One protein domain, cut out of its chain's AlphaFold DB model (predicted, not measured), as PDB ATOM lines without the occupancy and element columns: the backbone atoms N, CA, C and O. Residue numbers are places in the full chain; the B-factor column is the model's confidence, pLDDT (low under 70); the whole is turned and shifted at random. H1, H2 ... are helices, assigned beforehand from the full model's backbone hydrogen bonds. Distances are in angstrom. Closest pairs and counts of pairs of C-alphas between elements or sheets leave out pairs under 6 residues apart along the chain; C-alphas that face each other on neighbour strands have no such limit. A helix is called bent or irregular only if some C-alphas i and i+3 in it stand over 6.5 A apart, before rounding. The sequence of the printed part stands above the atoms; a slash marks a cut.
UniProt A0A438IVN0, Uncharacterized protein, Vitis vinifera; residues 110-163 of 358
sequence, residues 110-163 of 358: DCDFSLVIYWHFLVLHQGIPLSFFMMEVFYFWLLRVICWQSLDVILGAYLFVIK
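Overview. This is residues 110 to 163 of the 358 residues of an uncharacterized protein of Vitis vinifera (UniProt A0A438IVN0). The printed part is an open hook of two helices: the shorter H1 runs one way, the chain turns round at residues 126 to 129, and the long H2 runs back nearly the opposite way, with a gap between the two. H2 makes the long axis of the shape and runs on well past the level where H1 begins. The printed part has 54 residues with two named helices, H1 then H2, and no named strand; the class is all helix. The whole is extended, with a radius of gyration of the C-alphas of 17.0 A, and its C-alphas span 54 by 25 by 7 A.

Arrangement. H1, residues 111 to 125, is joined to H2, residues 130 to 163, by a tight link of 4 residues, yet the two helices are apart, with no C-alpha of the one within 8 A of the other. Their N-to-C directions have the components -0.36, 0.51 and 0.78 for H1 and 0.32, -0.27 and -0.91 for H2. Residues 110 to 118, of which 111 to 118 belong to H1, stand free, and so do residues 134 to 163 of H2. In H2 every O i to N i+4 pair is within hydrogen-bond range; in H1 it is 10 of 11.

Along the chain. H1 begins at C-alpha 111, at (34.976, -46.861, 6.440), and is 21.6 A from first to last C-alpha. H2 begins at C-alpha 130, at (18.864, -32.929, 16.338), and ends 49.0 A away at C-alpha 163, at (33.762, -46.118, -28.486). Neither helix is bent.

Size, cuts and confidence. The two C-alphas farthest apart are those of Gly 127 and Lys 163, at 54.5 A. The printed part has no cut. The mean pLDDT of the printed part is 79.0, and it is under 70 at residues 110 to 115 and residue 125.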
ATOM      1  N   ASP A 110      36.917 -51.090   7.615       46.69
ATOM      2  CA  ASP A 110      35.797 -50.601   6.813       46.69
ATOM      3  C   ASP A 110      35.402 -49.183   7.245       46.69
ATOM      4  O   ASP A 110      35.168 -48.899   8.424       46.69
ATOM      5  N   CYS A 111      35.298 -48.282   6.265       48.84
ATOM      6  CA  CYS A 111      34.976 -46.861   6.440       48.84
ATOM      7  C   CYS A 111      33.644 -46.621   7.174       48.84
ATOM      8  O   CYS A 111      33.474 -45.601   7.843       48.84
ATOM      9  N   ASP A 112      32.719 -47.577   7.086       52.53
ATOM     10  CA  ASP A 112      31.419 -47.525   7.755       52.53
ATOM     11  C   ASP A 112      31.552 -47.605   9.284       52.53
ATOM     12  O   ASP A 112      30.750 -47.024  10.018       52.53
ATOM     13  N   PHE A 113      32.610 -48.248   9.788       54.91
ATOM     14  CA  PHE A 113      32.834 -48.411  11.223       54.91
ATOM     15  C   PHE A 113      33.250 -47.094  11.896       54.91
ATOM     16  O   PHE A 113      32.772 -46.769  12.985       54.91
ATOM     17  N   SER A 114      34.070 -46.285  11.218       64.94
ATOM     18  CA  SER A 114      34.442 -44.941  11.687       64.94
ATOM     19  C   SER A 114      33.228 -44.017  11.797       64.94
ATOM     20  O   SER A 114      33.159 -43.187  12.705       64.94
ATOM     21  N   LEU A 115      32.244 -44.190  10.914       64.44
ATOM     22  CA  LEU A 115      31.045 -43.357  10.863       64.44
ATOM     23  C   LEU A 115      30.068 -43.707  11.994       64.44
ATOM     24  O   LEU A 115      29.518 -42.807  12.621       64.44
ATOM     25  N   VAL A 116      29.932 -44.993  12.333       73.56
ATOM     26  CA  VAL A 116      29.120 -45.454  13.475       73.56
ATOM     27  C   VAL A 116      29.731 -45.030  14.814       73.56
ATOM     28  O   VAL A 116      29.002 -44.623  15.720       73.56
ATOM     29  N   ILE A 117      31.060 -45.061  14.949       73.06
ATOM     30  CA  ILE A 117      31.741 -44.594  16.167       73.06
ATOM     31  C   ILE A 117      31.608 -43.074  16.310       73.06
ATOM     32  O   ILE A 117      31.256 -42.593  17.389       73.06
ATOM     33  N   TYR A 118      31.818 -42.319  15.228       74.56
ATOM     34  CA  TYR A 118      31.622 -40.866  15.216       74.56
ATOM     35  C   TYR A 118      30.177 -40.491  15.571       74.56
ATOM     36  O   TYR A 118      29.944 -39.632  16.420       74.56
ATOM     37  N   TRP A 119      29.208 -41.208  14.999       74.50
ATOM     38  CA  TRP A 119      27.781 -41.062  15.271       74.50
ATOM     39  C   TRP A 119      27.429 -41.294  16.738       74.50
ATOM     40  O   TRP A 119      26.773 -40.463  17.365       74.50
ATOM     41  N   HIS A 120      27.884 -42.411  17.303       78.75
ATOM     42  CA  HIS A 120      27.594 -42.766  18.688       78.75
ATOM     43  C   HIS A 120      28.234 -41.764  19.659       78.75
ATOM     44  O   HIS A 120      27.625 -41.393  20.660       78.75
ATOM     45  N   PHE A 121      29.429 -41.262  19.333       78.62
ATOM     46  CA  PHE A 121      30.132 -40.279  20.149       78.62
ATOM     47  C   PHE A 121      29.472 -38.893  20.104       78.62
ATOM     48  O   PHE A 121      29.229 -38.304  21.156       78.62
ATOM     49  N   LEU A 122      29.115 -38.381  18.920       77.31
ATOM     50  CA  LEU A 122      28.461 -37.071  18.800       77.31
ATOM     51  C   LEU A 122      27.082 -37.049  19.463       77.31
ATOM     52  O   LEU A 122      26.746 -36.095  20.170       77.31
ATOM     53  N   VAL A 123      26.293 -38.102  19.234       77.38
ATOM     54  CA  VAL A 123      24.907 -38.181  19.705       77.38
ATOM     55  C   VAL A 123      24.846 -38.361  21.222       77.38
ATOM     56  O   VAL A 123      23.986 -37.761  21.863       77.38
ATOM     57  N   LEU A 124      25.759 -39.136  21.818       76.50
ATOM     58  CA  LEU A 124      25.715 -39.398  23.260       76.50
ATOM     59  C   LEU A 124      26.457 -38.368  24.109       76.50
ATOM     60  O   LEU A 124      26.021 -38.109  25.228       76.50
ATOM     61  N   HIS A 125      27.558 -37.784  23.628       69.81
ATOM     62  CA  HIS A 125      28.420 -36.984  24.505       69.81
ATOM     63  C   HIS A 125      28.237 -35.471  24.413       69.81
ATOM     64  O   HIS A 125      28.555 -34.790  25.386       69.81
ATOM     65  N   GLN A 126      27.752 -34.917  23.298       75.56
ATOM     66  CA  GLN A 126      27.787 -33.459  23.104       75.56
ATOM     67  C   GLN A 126      26.441 -32.743  23.222       75.56
ATOM     68  O   GLN A 126      26.422 -31.514  23.194       75.56
ATOM     69  N   GLY A 127      25.323 -33.460  23.387       86.25
ATOM     70  CA  GLY A 127      24.005 -32.819  23.498       86.25
ATOM     71  C   GLY A 127      23.676 -31.931  22.291       86.25
ATOM     72  O   GLY A 127      22.965 -30.935  22.429       86.25
ATOM     73  N   ILE A 128      24.235 -32.256  21.120       83.12
ATOM     74  CA  ILE A 128      24.028 -31.486  19.896       83.12
ATOM     75  C   ILE A 128      22.548 -31.589  19.510       83.12
ATOM     76  O   ILE A 128      21.999 -32.693  19.470       83.12
ATOM     77  N   PRO A 129      21.878 -30.460  19.223       83.12
ATOM     78  CA  PRO A 129      20.479 -30.480  18.833       83.12
ATOM     79  C   PRO A 129      20.292 -31.258  17.525       83.12
ATOM     80  O   PRO A 129      21.034 -31.078  16.559       83.12
ATOM     81  N   LEU A 130      19.236 -32.076  17.478       78.50
ATOM     82  CA  LEU A 130      18.864 -32.929  16.338       78.50
ATOM     83  C   LEU A 130      18.754 -32.161  15.001       78.50
ATOM     84  O   LEU A 130      18.878 -32.744  13.926       78.50
ATOM     85  N   SER A 131      18.542 -30.843  15.046       78.75
ATOM     86  CA  SER A 131      18.500 -29.981  13.860       78.75
ATOM     87  C   SER A 131      19.841 -29.890  13.126       78.75
ATOM     88  O   SER A 131      19.856 -29.872  11.898       78.75
ATOM     89  N   PHE A 132      20.963 -29.868  13.850       78.69
ATOM     90  CA  PHE A 132      22.299 -29.846  13.246       78.69
ATOM     91  C   PHE A 132      22.599 -31.172  12.537       78.69
ATOM     92  O   PHE A 132      23.133 -31.211  11.434       78.69
ATOM     93  N   PHE A 133      22.141 -32.259  13.143       78.44
ATOM     94  CA  PHE A 133      22.264 -33.603  12.610       78.44
ATOM     95  C   PHE A 133      21.488 -33.804  11.298       78.44
ATOM     96  O   PHE A 133      22.019 -34.369  10.346       78.44
ATOM     97  N   MET A 134      20.256 -33.291  11.209       80.31
ATOM     98  CA  MET A 134      19.479 -33.372   9.966       80.31
ATOM     99  C   MET A 134      20.172 -32.645   8.812       80.31
ATOM    100  O   MET A 134      20.094 -33.103   7.674       80.31
ATOM    101  N   MET A 135      20.890 -31.556   9.102       81.56
ATOM    102  CA  MET A 135      21.685 -30.856   8.098       81.56
ATOM    103  C   MET A 135      22.877 -31.692   7.630       81.56
ATOM    104  O   MET A 135      23.073 -31.810   6.428       81.56
ATOM    105  N   GLU A 136      23.643 -32.318   8.526       85.50
ATOM    106  CA  GLU A 136      24.782 -33.153   8.111       85.50
ATOM    107  C   GLU A 136      24.362 -34.385   7.311       85.50
ATOM    108  O   GLU A 136      24.947 -34.667   6.265       85.50
ATOM    109  N   VAL A 137      23.308 -35.084   7.744       85.75
ATOM    110  CA  VAL A 137      22.763 -36.225   6.994       85.75
ATOM    111  C   VAL A 137      22.280 -35.771   5.616       85.75
ATOM    112  O   VAL A 137      22.535 -36.447   4.617       85.75
ATOM    113  N   PHE A 138      21.637 -34.602   5.538       87.12
ATOM    114  CA  PHE A 138      21.214 -34.015   4.273       87.12
ATOM    115  C   PHE A 138      22.404 -33.657   3.372       87.12
ATOM    116  O   PHE A 138      22.391 -34.015   2.197       87.12
ATOM    117  N   TYR A 139      23.453 -33.020   3.902       86.50
ATOM    118  CA  TYR A 139      24.660 -32.686   3.139       86.50
ATOM    119  C   TYR A 139      25.392 -33.931   2.646       86.50
ATOM    120  O   TYR A 139      25.814 -33.969   1.490       86.50
ATOM    121  N   PHE A 140      25.502 -34.965   3.477       83.25
ATOM    122  CA  PHE A 140      26.111 -36.231   3.086       83.25
ATOM    123  C   PHE A 140      25.316 -36.914   1.972       83.25
ATOM    124  O   PHE A 140      25.883 -37.355   0.970       83.25
ATOM    125  N   TRP A 141      23.990 -36.969   2.111       91.19
ATOM    126  CA  TRP A 141      23.127 -37.559   1.096       91.19
ATOM    127  C   TRP A 141      23.177 -36.768  -0.213       91.19
ATOM    128  O   TRP A 141      23.344 -37.357  -1.281       91.19
ATOM    129  N   LEU A 142      23.134 -35.436  -0.136       89.12
ATOM    130  CA  LEU A 142      23.270 -34.549  -1.285       89.12
ATOM    131  C   LEU A 142      24.623 -34.740  -1.982       89.12
ATOM    132  O   LEU A 142      24.665 -34.875  -3.202       89.12
ATOM    133  N   LEU A 143      25.719 -34.825  -1.225       87.75
ATOM    134  CA  LEU A 143      27.052 -35.077  -1.771       87.75
ATOM    135  C   LEU A 143      27.121 -36.443  -2.458       87.75
ATOM    136  O   LEU A 143      27.690 -36.549  -3.541       87.75
ATOM    137  N   ARG A 144      26.505 -37.477  -1.875       87.12
ATOM    138  CA  ARG A 144      26.436 -38.811  -2.481       87.12
ATOM    139  C   ARG A 144      25.656 -38.794  -3.792       87.12
ATOM    140  O   ARG A 144      26.114 -39.396  -4.756       87.12
ATOM    141  N   VAL A 145      24.521 -38.096  -3.848       87.25
ATOM    142  CA  VAL A 145      23.713 -37.959  -5.072       87.25
ATOM    143  C   VAL A 145      24.479 -37.190  -6.148       87.25
ATOM    144  O   VAL A 145      24.552 -37.654  -7.283       87.25
ATOM    145  N   ILE A 146      25.113 -36.069  -5.795       88.44
ATOM    146  CA  ILE A 146      25.931 -35.278  -6.729       88.44
ATOM    147  C   ILE A 146      27.123 -36.098  -7.231       88.44
ATOM    148  O   ILE A 146      27.404 -36.105  -8.427       88.44
ATOM    149  N   CYS A 147      27.807 -36.815  -6.339       87.31
ATOM    150  CA  CYS A 147      28.950 -37.650  -6.693       87.31
ATOM    151  C   CYS A 147      28.527 -38.799  -7.612       87.31
ATOM    152  O   CYS A 147      29.175 -39.034  -8.626       87.31
ATOM    153  N   TRP A 148      27.403 -39.454  -7.317       87.50
ATOM    154  CA  TRP A 148      26.857 -40.517  -8.157       87.50
ATOM    155  C   TRP A 148      26.491 -40.005  -9.551       87.50
ATOM    156  O   TRP A 148      26.932 -40.555 -10.556       87.50
ATOM    157  N   GLN A 149      25.758 -38.896  -9.621       87.12
ATOM    158  CA  GLN A 149      25.340 -38.310 -10.889       87.12
ATOM    159  C   GLN A 149      26.537 -37.790 -11.700       87.12
ATOM    160  O   GLN A 149      26.579 -37.950 -12.918       87.12
ATOM    161  N   SER A 150      27.547 -37.223 -11.036       86.12
ATOM    162  CA  SER A 150      28.801 -36.832 -11.680       86.12
ATOM    163  C   SER A 150      29.587 -38.044 -12.176       86.12
ATOM    164  O   SER A 150      30.195 -37.974 -13.241       86.12
ATOM    165  N   LEU A 151      29.591 -39.148 -11.428       87.12
ATOM    166  CA  LEU A 151      30.288 -40.373 -11.808       87.12
ATOM    167  C   LEU A 151      29.635 -41.016 -13.032       87.12
ATOM    168  O   LEU A 151      30.354 -41.397 -13.949       87.12
ATOM    169  N   ASP A 152      28.304 -41.036 -13.109       85.19
ATOM    170  CA  ASP A 152      27.572 -41.518 -14.285       85.19
ATOM    171  C   ASP A 152      27.877 -40.674 -15.536       85.19
ATOM    172  O   ASP A 152      28.106 -41.218 -16.620       85.19
ATOM    173  N   VAL A 153      27.960 -39.346 -15.393       83.94
ATOM    174  CA  VAL A 153      28.325 -38.433 -16.494       83.94
ATOM    175  C   VAL A 153      29.769 -38.657 -16.948       83.94
ATOM    176  O   VAL A 153      30.032 -38.754 -18.149       83.94
ATOM    177  N   ILE A 154      30.710 -38.777 -16.008       82.06
ATOM    178  CA  ILE A 154      32.128 -39.018 -16.309       82.06
ATOM    179  C   ILE A 154      32.307 -40.387 -16.971       82.06
ATOM    180  O   ILE A 154      32.998 -40.497 -17.984       82.06
ATOM    181  N   LEU A 155      31.659 -41.426 -16.443       86.62
ATOM    182  CA  LEU A 155      31.736 -42.782 -16.976       86.62
ATOM    183  C   LEU A 155      31.107 -42.862 -18.374       86.62
ATOM    184  O   LEU A 155      31.677 -43.490 -19.267       86.62
ATOM    185  N   GLY A 156      29.987 -42.170 -18.598       87.69
ATOM    186  CA  GLY A 156      29.348 -42.052 -19.908       87.69
ATOM    187  C   GLY A 156      30.232 -41.348 -20.941       87.69
ATOM    188  O   GLY A 156      30.391 -41.845 -22.058       87.69
ATOM    189  N   ALA A 157      30.871 -40.237 -20.563       80.38
ATOM    190  CA  ALA A 157      31.809 -39.521 -21.427       80.38
ATOM    191  C   ALA A 157      33.048 -40.370 -21.756       80.38
ATOM    192  O   ALA A 157      33.475 -40.431 -22.911       80.38
ATOM    193  N   TYR A 158      33.590 -41.085 -20.770       78.25
ATOM    194  CA  TYR A 158      34.742 -41.962 -20.962       78.25
ATOM    195  C   TYR A 158      34.415 -43.136 -21.897       78.25
ATOM    196  O   TYR A 158      35.178 -43.438 -22.817       78.25
ATOM    197  N   LEU A 159      33.237 -43.749 -21.739       81.56
ATOM    198  CA  LEU A 159      32.765 -44.816 -22.621       81.56
ATOM    199  C   LEU A 159      32.531 -44.312 -24.056       81.56
ATOM    200  O   LEU A 159      32.832 -45.021 -25.017       81.56
ATOM    201  N   PHE A 160      32.033 -43.083 -24.217       79.31
ATOM    202  CA  PHE A 160      31.858 -42.446 -25.523       79.31
ATOM    203  C   PHE A 160      33.203 -42.206 -26.223       79.31
ATOM    204  O   PHE A 160      33.351 -42.546 -27.398       79.31
ATOM    205  N   VAL A 161      34.210 -41.711 -25.499       78.56
ATOM    206  CA  VAL A 161      35.570 -41.516 -26.026       78.56
ATOM    207  C   VAL A 161      36.221 -42.850 -26.398       78.56
ATOM    208  O   VAL A 161      36.837 -42.941 -27.453       78.56
ATOM    209  N   ILE A 162      36.035 -43.917 -25.619       76.75
ATOM    210  CA  ILE A 162      36.557 -45.248 -25.982       76.75
ATOM    211  C   ILE A 162      35.861 -45.807 -27.230       76.75
ATOM    212  O   ILE A 162      36.498 -46.452 -28.061       76.75
ATOM    213  N   LYS A 163      34.556 -45.561 -27.384       80.88
ATOM    214  CA  LYS A 163      33.762 -46.118 -28.486       80.88
ATOM    215  C   LYS A 163      33.919 -45.354 -29.804       80.88
ATOM    216  O   LYS A 163      33.818 -45.970 -30.861       80.88
TER     217      LYS A 163